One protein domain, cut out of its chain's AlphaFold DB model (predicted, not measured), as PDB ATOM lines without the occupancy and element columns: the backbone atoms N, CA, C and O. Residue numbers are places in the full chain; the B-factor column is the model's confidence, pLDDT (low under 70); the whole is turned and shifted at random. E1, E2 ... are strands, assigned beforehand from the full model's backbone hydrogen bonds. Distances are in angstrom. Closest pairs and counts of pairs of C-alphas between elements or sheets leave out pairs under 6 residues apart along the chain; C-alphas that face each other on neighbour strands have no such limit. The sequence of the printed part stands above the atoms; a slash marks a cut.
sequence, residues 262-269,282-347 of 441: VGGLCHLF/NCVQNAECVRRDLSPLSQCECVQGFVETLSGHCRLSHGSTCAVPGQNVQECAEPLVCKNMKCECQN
ATOM      1  N   VAL A 262      16.821  20.442 -51.383       96.19
ATOM      2  CA  VAL A 262      15.902  19.417 -51.905       96.19
ATOM      3  C   VAL A 262      15.034  20.003 -53.021       96.19
ATOM      4  O   VAL A 262      14.637  21.166 -52.975       96.19
ATOM      5  N   GLY A 263      14.823  19.222 -54.082       94.50
ATOM      6  CA  GLY A 263      14.156  19.664 -55.310       94.50
ATOM      7  C   GLY A 263      15.026  20.532 -56.230       94.50
ATOM      8  O   GLY A 263      14.704  20.680 -57.407       94.50
ATOM      9  N   GLY A 264      16.150  21.067 -55.740       93.88
ATOM     10  CA  GLY A 264      17.133  21.773 -56.555       93.88
ATOM     11  C   GLY A 264      17.974  20.830 -57.427       93.88
ATOM     12  O   GLY A 264      18.055  19.623 -57.187       93.88
ATOM     13  N   LEU A 265      18.614  21.390 -58.458       92.25
ATOM     14  CA  LEU A 265      19.415  20.638 -59.427       92.25
ATOM     15  C   LEU A 265      20.816  20.307 -58.893       92.25
ATOM     16  O   LEU A 265      21.611  21.202 -58.605       92.25
ATOM     17  N   CYS A 266      21.164  19.021 -58.880       89.81
ATOM     18  CA  CYS A 266      22.484  18.527 -58.457       89.81
ATOM     19  C   CYS A 266      23.421  18.164 -59.616       89.81
ATOM     20  O   CYS A 266      24.636  18.079 -59.436       89.81
ATOM     21  N   HIS A 267      22.884  17.990 -60.828       78.94
ATOM     22  CA  HIS A 267      23.682  17.726 -62.021       78.94
ATOM     23  C   HIS A 267      23.357  18.736 -63.117       78.94
ATOM     24  O   HIS A 267      22.256  18.750 -63.665       78.94
ATOM     25  N   LEU A 268      24.336  19.572 -63.456       65.62
ATOM     26  CA  LEU A 268      24.291  20.369 -64.674       65.62
ATOM     27  C   LEU A 268      25.058  19.585 -65.737       65.62
ATOM     28  O   LEU A 268      26.283  19.502 -65.680       65.62
ATOM     29  N   PHE A 269      24.338  18.982 -66.684       59.28
ATOM     30  CA  PHE A 269      24.955  18.420 -67.883       59.28
ATOM     31  C   PHE A 269      25.601  19.568 -68.668       59.28
ATOM     32  O   PHE A 269      24.925  20.288 -69.398       59.28
ATOM     33  N   ASN A 282      27.007  19.404 -54.869       88.69
ATOM     34  CA  ASN A 282      26.610  18.553 -53.766       88.69
ATOM     35  C   ASN A 282      25.217  18.973 -53.288       88.69
ATOM     36  O   ASN A 282      24.909  20.164 -53.198       88.69
ATOM     37  N   CYS A 283      24.380  17.991 -52.984       95.75
ATOM     38  CA  CYS A 283      23.149  18.237 -52.253       95.75
ATOM     39  C   CYS A 283      23.468  18.613 -50.801       95.75
ATOM     40  O   CYS A 283      24.560  18.329 -50.297       95.75
ATOM     41  N   VAL A 284      22.519  19.257 -50.123       96.38
ATOM     42  CA  VAL A 284      22.588  19.452 -48.670       96.38
ATOM     43  C   VAL A 284      22.767  18.129 -47.920       96.38
ATOM     44  O   VAL A 284      22.520  17.047 -48.449       96.38
ATOM     45  N   GLN A 285      23.209  18.208 -46.665       94.31
ATOM     46  CA  GLN A 285      23.429  17.027 -45.834       94.31
ATOM     47  C   GLN A 285      22.184  16.123 -45.787       94.31
ATOM     48  O   GLN A 285      21.061  16.609 -45.652       94.31
ATOM     49  N   ASN A 286      22.406  14.806 -45.869       95.00
ATOM     50  CA  ASN A 286      21.370  13.764 -45.912       95.00
ATOM     51  C   ASN A 286      20.449  13.823 -47.145       95.00
ATOM     52  O   ASN A 286      19.365  13.238 -47.138       95.00
ATOM     53  N   ALA A 287      20.874  14.509 -48.204       96.62
ATOM     54  CA  ALA A 287      20.273  14.413 -49.522       96.62
ATOM     55  C   ALA A 287      21.245  13.762 -50.510       96.62
ATOM     56  O   ALA A 287      22.464  13.922 -50.411       96.62
ATOM     57  N   GLU A 288      20.693  13.062 -51.489       95.38
ATOM     58  CA  GLU A 288      21.428  12.493 -52.608       95.38
ATOM     59  C   GLU A 288      20.871  12.990 -53.942       95.38
ATOM     60  O   GLU A 288      19.736  13.452 -54.048       95.38
ATOM     61  N   CYS A 289      21.710  12.928 -54.973       94.56
ATOM     62  CA  CYS A 289      21.339  13.354 -56.311       94.56
ATOM     63  C   CYS A 289      20.614  12.218 -57.034       94.56
ATOM     64  O   CYS A 289      21.250  11.265 -57.486       94.56
ATOM     65  N   VAL A 290      19.295  12.326 -57.168       94.44
ATOM     66  CA  VAL A 290      18.455  11.299 -57.789       94.44
ATOM     67  C   VAL A 290      18.102  11.706 -59.216       94.44
ATOM     68  O   VAL A 290      17.710  12.844 -59.493       94.44
ATOM     69  N   ARG A 291      18.229  10.761 -60.152       91.75
ATOM     70  CA  ARG A 291      17.755  10.909 -61.531       91.75
ATOM     71  C   ARG A 291      16.422  10.182 -61.670       91.75
ATOM     72  O   ARG A 291      16.357   8.984 -61.428       91.75
ATOM     73  N   ARG A 292      15.371  10.898 -62.073       91.50
ATOM     74  CA  ARG A 292      14.069  10.291 -62.384       91.50
ATOM     75  C   ARG A 292      14.010   9.935 -63.863       91.50
ATOM     76  O   ARG A 292      14.402  10.754 -64.687       91.50
ATOM     77  N   ASP A 293      13.461   8.770 -64.196       89.62
ATOM     78  CA  ASP A 293      13.427   8.244 -65.574       89.62
ATOM     79  C   ASP A 293      12.771   9.195 -66.591       89.62
ATOM     80  O   ASP A 293      13.103   9.177 -67.773       89.62
ATOM     81  N   LEU A 294      11.865  10.059 -66.125       88.38
ATOM     82  CA  LEU A 294      11.111  10.998 -66.958       88.38
ATOM     83  C   LEU A 294      11.649  12.435 -66.922       88.38
ATOM     84  O   LEU A 294      11.200  13.267 -67.707       88.38
ATOM     85  N   SER A 295      12.591  12.746 -66.025       85.44
ATOM     86  CA  SER A 295      13.199  14.074 -65.950       85.44
ATOM     87  C   SER A 295      14.597  14.035 -66.564       85.44
ATOM     88  O   SER A 295      15.443  13.252 -66.123       85.44
ATOM     89  N   PRO A 296      14.907  14.904 -67.542       86.44
ATOM     90  CA  PRO A 296      16.270  15.016 -68.055       86.44
ATOM     91  C   PRO A 296      17.248  15.561 -67.002       86.44
ATOM     92  O   PRO A 296      18.462  15.468 -67.187       86.44
ATOM     93  N   LEU A 297      16.735  16.125 -65.905       89.00
ATOM     94  CA  LEU A 297      17.514  16.775 -64.863       89.00
ATOM     95  C   LEU A 297      17.490  15.954 -63.570       89.00
ATOM     96  O   LEU A 297      16.423  15.531 -63.117       89.00
ATOM     97  N   SER A 298      18.668  15.763 -62.974       91.94
ATOM     98  CA  SER A 298      18.804  15.169 -61.642       91.94
ATOM     99  C   SER A 298      18.540  16.216 -60.564       91.94
ATOM    100  O   SER A 298      19.033  17.345 -60.660       91.94
ATOM    101  N   GLN A 299      17.818  15.817 -59.523       94.94
ATOM    102  CA  GLN A 299      17.429  16.679 -58.411       94.94
ATOM    103  C   GLN A 299      17.872  16.090 -57.073       94.94
ATOM    104  O   GLN A 299      18.027  14.875 -56.940       94.94
ATOM    105  N   CYS A 300      18.078  16.948 -56.083       96.81
ATOM    106  CA  CYS A 300      18.360  16.502 -54.726       96.81
ATOM    107  C   CYS A 300      17.100  15.945 -54.067       96.81
ATOM    108  O   CYS A 300      16.069  16.616 -54.038       96.81
ATOM    109  N   GLU A 301      17.202  14.755 -53.485       96.44
ATOM    110  CA  GLU A 301      16.148  14.130 -52.686       96.44
ATOM    111  C   GLU A 301      16.720  13.638 -51.359       96.44
ATOM    112  O   GLU A 301      17.897  13.293 -51.273       96.44
ATOM    113  N   CYS A 302      15.902  13.625 -50.308       96.81
ATOM    114  CA  CYS A 302      16.343  13.105 -49.019       96.81
ATOM    115  C   CYS A 302      16.583  11.600 -49.086       96.81
ATOM    116  O   CYS A 302      15.761  10.860 -49.627       96.81
ATOM    117  N   VAL A 303      17.680  11.152 -48.476       95.75
ATOM    118  CA  VAL A 303      17.949   9.721 -48.317       95.75
ATOM    119  C   VAL A 303      16.937   9.093 -47.352       95.75
ATOM    120  O   VAL A 303      16.267   9.779 -46.575       95.75
ATOM    121  N   GLN A 304      16.822   7.765 -47.380       94.06
ATOM    122  CA  GLN A 304      15.869   7.036 -46.542       94.06
ATOM    123  C   GLN A 304      16.026   7.373 -45.045       94.06
ATOM    124  O   GLN A 304      17.131   7.380 -44.507       94.06
ATOM    125  N   GLY A 305      14.900   7.626 -44.364       92.88
ATOM    126  CA  GLY A 305      14.860   8.012 -42.944       92.88
ATOM    127  C   GLY A 305      14.921   9.522 -42.691       92.88
ATOM    128  O   GLY A 305      14.794   9.956 -41.538       92.88
ATOM    129  N   PHE A 306      15.062  10.316 -43.756       95.38
ATOM    130  CA  PHE A 306      15.016  11.770 -43.729       95.38
ATOM    131  C   PHE A 306      13.828  12.296 -44.538       95.38
ATOM    132  O   PHE A 306      13.385  11.688 -45.510       95.38
ATOM    133  N   VAL A 307      13.314  13.451 -44.131       94.44
ATOM    134  CA  VAL A 307      12.254  14.185 -44.820       94.44
ATOM    135  C   VAL A 307      12.680  15.628 -45.037       94.44
ATOM    136  O   VAL A 307      13.407  16.222 -44.238       94.44
ATOM    137  N   GLU A 308      12.216  16.178 -46.150       95.06
ATOM    138  CA  GLU A 308      12.433  17.568 -46.528       95.06
ATOM    139  C   GLU A 308      11.643  18.520 -45.621       95.06
ATOM    140  O   GLU A 308      10.434  18.342 -45.438       95.06
ATOM    141  N   THR A 309      12.327  19.541 -45.105       92.56
ATOM    142  CA  THR A 309      11.759  20.667 -44.356       92.56
ATOM    143  C   THR A 309      11.250  21.771 -45.284       92.56
ATOM    144  O   THR A 309      11.619  21.840 -46.452       92.56
ATOM    145  N   LEU A 310      10.482  22.723 -44.742       89.31
ATOM    146  CA  LEU A 310      10.040  23.917 -45.484       89.31
ATOM    147  C   LEU A 310      11.198  24.778 -46.020       89.31
ATOM    148  O   LEU A 310      11.027  25.517 -46.982       89.31
ATOM    149  N   SER A 311      12.377  24.678 -45.404       92.00
ATOM    150  CA  SER A 311      13.612  25.335 -45.841       92.00
ATOM    151  C   SER A 311      14.404  24.543 -46.891       92.00
ATOM    152  O   SER A 311      15.498  24.962 -47.255       92.00
ATOM    153  N   GLY A 312      13.894  23.397 -47.362       95.06
ATOM    154  CA  GLY A 312      14.548  22.567 -48.377       95.06
ATOM    155  C   GLY A 312      15.726  21.733 -47.855       95.06
ATOM    156  O   GLY A 312      16.574  21.315 -48.643       95.06
ATOM    157  N   HIS A 313      15.815  21.494 -46.542       95.56
ATOM    158  CA  HIS A 313      16.842  20.642 -45.928       95.56
ATOM    159  C   HIS A 313      16.301  19.248 -45.599       95.56
ATOM    160  O   HIS A 313      15.112  19.087 -45.343       95.56
ATOM    161  N   CYS A 314      17.179  18.246 -45.522       96.00
ATOM    162  CA  CYS A 314      16.813  16.898 -45.083       96.00
ATOM    163  C   CYS A 314      17.091  16.703 -43.594       96.00
ATOM    164  O   CYS A 314      18.233  16.792 -43.138       96.00
ATOM    165  N   ARG A 315      16.034  16.415 -42.837       95.56
ATOM    166  CA  ARG A 315      16.081  16.182 -41.386       95.56
ATOM    167  C   ARG A 315      15.436  14.847 -41.041       95.56
ATOM    168  O   ARG A 315      14.718  14.286 -41.863       95.56
ATOM    169  N   LEU A 316      15.706  14.316 -39.853       95.50
ATOM    170  CA  LEU A 316      15.194  13.012 -39.444       95.50
ATOM    171  C   LEU A 316      13.658  12.995 -39.453       95.50
ATOM    172  O   LEU A 316      13.004  13.904 -38.933       95.50
ATOM    173  N   SER A 317      13.098  11.947 -40.056       95.94
ATOM    174  CA  SER A 317      11.655  11.724 -40.137       95.94
ATOM    175  C   SER A 317      11.048  11.267 -38.810       95.94
ATOM    176  O   SER A 317      11.760  10.849 -37.897       95.94
ATOM    177  N   HIS A 318       9.720  11.307 -38.702       96.25
ATOM    178  CA  HIS A 318       9.011  10.798 -37.528       96.25
ATOM    179  C   HIS A 318       9.372   9.330 -37.237       96.25
ATOM    180  O   HIS A 318       9.349   8.482 -38.127       96.25
ATOM    181  N   GLY A 319       9.692   9.029 -35.978       95.38
ATOM    182  CA  GLY A 319      10.107   7.708 -35.503       95.38
ATOM    183  C   GLY A 319      11.586   7.369 -35.721       95.38
ATOM    184  O   GLY A 319      12.053   6.384 -35.142       95.38
ATOM    185  N   SER A 320      12.330   8.169 -36.494       95.75
ATOM    186  CA  SER A 320      13.776   7.992 -36.676       95.75
ATOM    187  C   SER A 320      14.523   8.215 -35.363       95.75
ATOM    188  O   SER A 320      14.130   9.054 -34.549       95.75
ATOM    189  N   THR A 321      15.612   7.472 -35.157       94.00
ATOM    190  CA  THR A 321      16.451   7.608 -33.963       94.00
ATOM    191  C   THR A 321      17.262   8.896 -34.012       94.00
ATOM    192  O   THR A 321      17.989   9.111 -34.977       94.00
ATOM    193  N   CYS A 322      17.164   9.716 -32.970       93.25
ATOM    194  CA  CYS A 322      17.904  10.970 -32.812       93.25
ATOM    195  C   CYS A 322      18.867  10.890 -31.620       93.25
ATOM    196  O   CYS A 322      18.649  10.118 -30.678       93.25
ATOM    197  N   ALA A 323      19.942  11.677 -31.667       88.56
ATOM    198  CA  ALA A 323      20.931  11.756 -30.602       88.56
ATOM    199  C   ALA A 323      20.361  12.448 -29.348       88.56
ATOM    200  O   ALA A 323      19.387  13.198 -29.394       88.56
ATOM    201  N   VAL A 324      20.973  12.144 -28.199       76.62
ATOM    202  CA  VAL A 324      20.509  12.483 -26.841       76.62
ATOM    203  C   VAL A 324      20.062  13.957 -26.718       76.62
ATOM    204  O   VAL A 324      20.739  14.844 -27.249       76.62
ATOM    205  N   PRO A 325      18.963  14.254 -25.990       62.41
ATOM    206  CA  PRO A 325      18.454  15.616 -25.846       62.41
ATOM    207  C   PRO A 325      19.518  16.581 -25.306       62.41
ATOM    208  O   PRO A 325      20.070  16.356 -24.231       62.41
ATOM    209  N   GLY A 326      19.773  17.675 -26.030       63.84
ATOM    210  CA  GLY A 326      20.562  18.809 -25.530       63.84
ATOM    211  C   GLY A 326      21.821  19.190 -26.313       63.84
ATOM    212  O   GLY A 326      22.416  20.205 -25.963       63.84
ATOM    213  N   GLN A 327      22.223  18.460 -27.366       62.44
ATOM    214  CA  GLN A 327      23.436  18.812 -28.137       62.44
ATOM    215  C   GLN A 327      23.235  19.287 -29.583       62.44
ATOM    216  O   GLN A 327      24.166  19.861 -30.138       62.44
ATOM    217  N   ASN A 328      22.051  19.167 -30.185       58.28
ATOM    218  CA  ASN A 328      21.724  19.903 -31.412       58.28
ATOM    219  C   ASN A 328      20.217  19.846 -31.681       58.28
ATOM    220  O   ASN A 328      19.674  18.795 -32.000       58.28
ATOM    221  N   VAL A 329      19.529  20.983 -31.565       62.44
ATOM    222  CA  VAL A 329      18.059  21.084 -31.713       62.44
ATOM    223  C   VAL A 329      17.596  20.821 -33.159       62.44
ATOM    224  O   VAL A 329      16.415  20.633 -33.411       62.44
ATOM    225  N   GLN A 330      18.519  20.754 -34.121       73.56
ATOM    226  CA  GLN A 330      18.211  20.690 -35.550       73.56
ATOM    227  C   GLN A 330      18.240  19.275 -36.157       73.56
ATOM    228  O   GLN A 330      18.406  19.148 -37.364       73.56
ATOM    229  N   GLU A 331      18.127  18.192 -35.389       90.31
ATOM    230  CA  GLU A 331      18.213  16.845 -35.985       90.31
ATOM    231  C   GLU A 331      16.891  16.370 -36.615       90.31
ATOM    232  O   GLU A 331      16.890  15.830 -37.724       90.31
ATOM    233  N   CYS A 332      15.761  16.619 -35.947       93.69
ATOM    234  CA  CYS A 332      14.427  16.228 -36.408       93.69
ATOM    235  C   CYS A 332      13.806  17.280 -37.340       93.69
ATOM    236  O   CYS A 332      14.069  18.475 -37.211       93.69
ATOM    237  N   ALA A 333      12.980  16.841 -38.292       93.75
ATOM    238  CA  ALA A 333      12.253  17.748 -39.179       93.75
ATOM    239  C   ALA A 333      11.164  18.504 -38.417       93.75
ATOM    240  O   ALA A 333      10.355  17.873 -37.748       93.75
ATOM    241  N   GLU A 334      11.086  19.828 -38.541       91.69
ATOM    242  CA  GLU A 334       9.987  20.598 -37.943       91.69
ATOM    243  C   GLU A 334       8.627  20.083 -38.458       91.69
ATOM    244  O   GLU A 334       8.492  19.864 -39.664       91.69
ATOM    245  N   PRO A 335       7.620  19.863 -37.583       91.69
ATOM    246  CA  PRO A 335       7.527  20.260 -36.165       91.69
ATOM    247  C   PRO A 335       7.942  19.177 -35.135       91.69
ATOM    248  O   PRO A 335       7.506  19.206 -33.982       91.69
ATOM    249  N   LEU A 336       8.730  18.181 -35.531       93.25
ATOM    250  CA  LEU A 336       9.175  17.090 -34.662       93.25
ATOM    251  C   LEU A 336      10.286  17.536 -33.705       93.25
ATOM    252  O   LEU A 336      11.119  18.381 -34.022       93.25
ATOM    253  N   VAL A 337      10.339  16.892 -32.544       93.06
ATOM    254  CA  VAL A 337      11.373  17.061 -31.520       93.06
ATOM    255  C   VAL A 337      11.921  15.698 -31.105       93.06
ATOM    256  O   VAL A 337      11.216  14.691 -31.155       93.06
ATOM    257  N   CYS A 338      13.178  15.652 -30.666       93.00
ATOM    258  CA  CYS A 338      13.776  14.415 -30.176       93.00
ATOM    259  C   CYS A 338      13.265  14.083 -28.762       93.00
ATOM    260  O   CYS A 338      13.638  14.742 -27.789       93.00
ATOM    261  N   LYS A 339      12.423  13.054 -28.636       92.62
ATOM    262  CA  LYS A 339      11.912  12.513 -27.369       92.62
ATOM    263  C   LYS A 339      12.246  11.039 -27.270       92.62
ATOM    264  O   LYS A 339      12.015  10.286 -28.204       92.62
ATOM    265  N   ASN A 340      12.795  10.618 -26.133       92.38
ATOM    266  CA  ASN A 340      13.155   9.214 -25.901       92.38
ATOM    267  C   ASN A 340      14.018   8.622 -27.038       92.38
ATOM    268  O   ASN A 340      13.818   7.481 -27.447       92.38
ATOM    269  N   MET A 341      14.962   9.420 -27.557       92.50
ATOM    270  CA  MET A 341      15.825   9.080 -28.701       92.50
ATOM    271  C   MET A 341      15.074   8.837 -30.021       92.50
ATOM    272  O   MET A 341      15.626   8.207 -30.920       92.50
ATOM    273  N   LYS A 342      13.837   9.324 -30.168       94.88
ATOM    274  CA  LYS A 342      13.064   9.284 -31.415       94.88
ATOM    275  C   LYS A 342      12.516  10.657 -31.786       94.88
ATOM    276  O   LYS A 342      12.159  11.448 -30.919       94.88
ATOM    277  N   CYS A 343      12.428  10.938 -33.080       95.69
ATOM    278  CA  CYS A 343      11.756  12.138 -33.564       95.69
ATOM    279  C   CYS A 343      10.236  11.970 -33.460       95.69
ATOM    280  O   CYS A 343       9.637  11.194 -34.200       95.69
ATOM    281  N   GLU A 344       9.613  12.700 -32.544       95.62
ATOM    282  CA  GLU A 344       8.182  12.629 -32.244       95.62
ATOM    283  C   GLU A 344       7.570  14.033 -32.229       95.62
ATOM    284  O   GLU A 344       8.278  15.038 -32.207       95.62
ATOM    285  N   CYS A 345       6.243  14.130 -32.225       94.94
ATOM    286  CA  CYS A 345       5.581  15.425 -32.136       94.94
ATOM    287  C   CYS A 345       5.880  16.152 -30.814       94.94
ATOM    288  O   CYS A 345       6.029  15.546 -29.742       94.94
ATOM    289  N   GLN A 346       5.941  17.489 -30.876       92.81
ATOM    290  CA  GLN A 346       6.206  18.321 -29.701       92.81
ATOM    291  C   GLN A 346       5.189  18.098 -28.579       92.81
ATOM    292  O   GLN A 346       5.588  18.035 -27.414       92.81
ATOM    293  N   ASN A 347       3.916  17.859 -28.899       91.38
ATOM    294  CA  ASN A 347       2.952  17.342 -27.931       91.38
ATOM    295  C   ASN A 347       2.833  15.828 -28.090       91.38
ATOM    296  O   ASN A 347       2.681  15.326 -29.199       91.38
TER     297      ASN A 347
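This is residues 262 to 269 and 282 to 347 of the 441 residues of the protein "Tenascin-X" of Folsomia candida (UniProt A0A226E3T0). With little regular structure, three small strand hairpins stand in a row along a rod: E1 with E2, E3 with E4 in the middle, E5 with E6. The 74 printed residues hold six strands in that order, each hairpin an antiparallel sheet. All strand, with 22 residues in named elements, the whole is only just loose, close to compact: radius of gyration of the C-alphas 14.0 A, spans 44 by 20 by 18 A.

Find E1, residues 287 to 290, beginning at C-alpha (20.273, 14.413, -49.522); then E2, 299 to 302, 10.1 A long; E3, 306 to 308; E4, 314 to 316; E5, 336 to 339; E6, 342 to 345, ending at (5.581, 15.425, -32.136).

Across the hairpins find N 288 and O 301, N 307 and O 315, N 337 and O 344, each pair within hydrogen-bond range at 2.8 A. The closest C-alphas of E2 and E4, 302 and 314, are 5.5 A apart.

Residues 270 to 281 are not printed; C-alphas 269 and 282 are 14.2 A apart. Link E4 to E5 is long. Find pLDDT under 70 at 268 to 269 and 325 to 329.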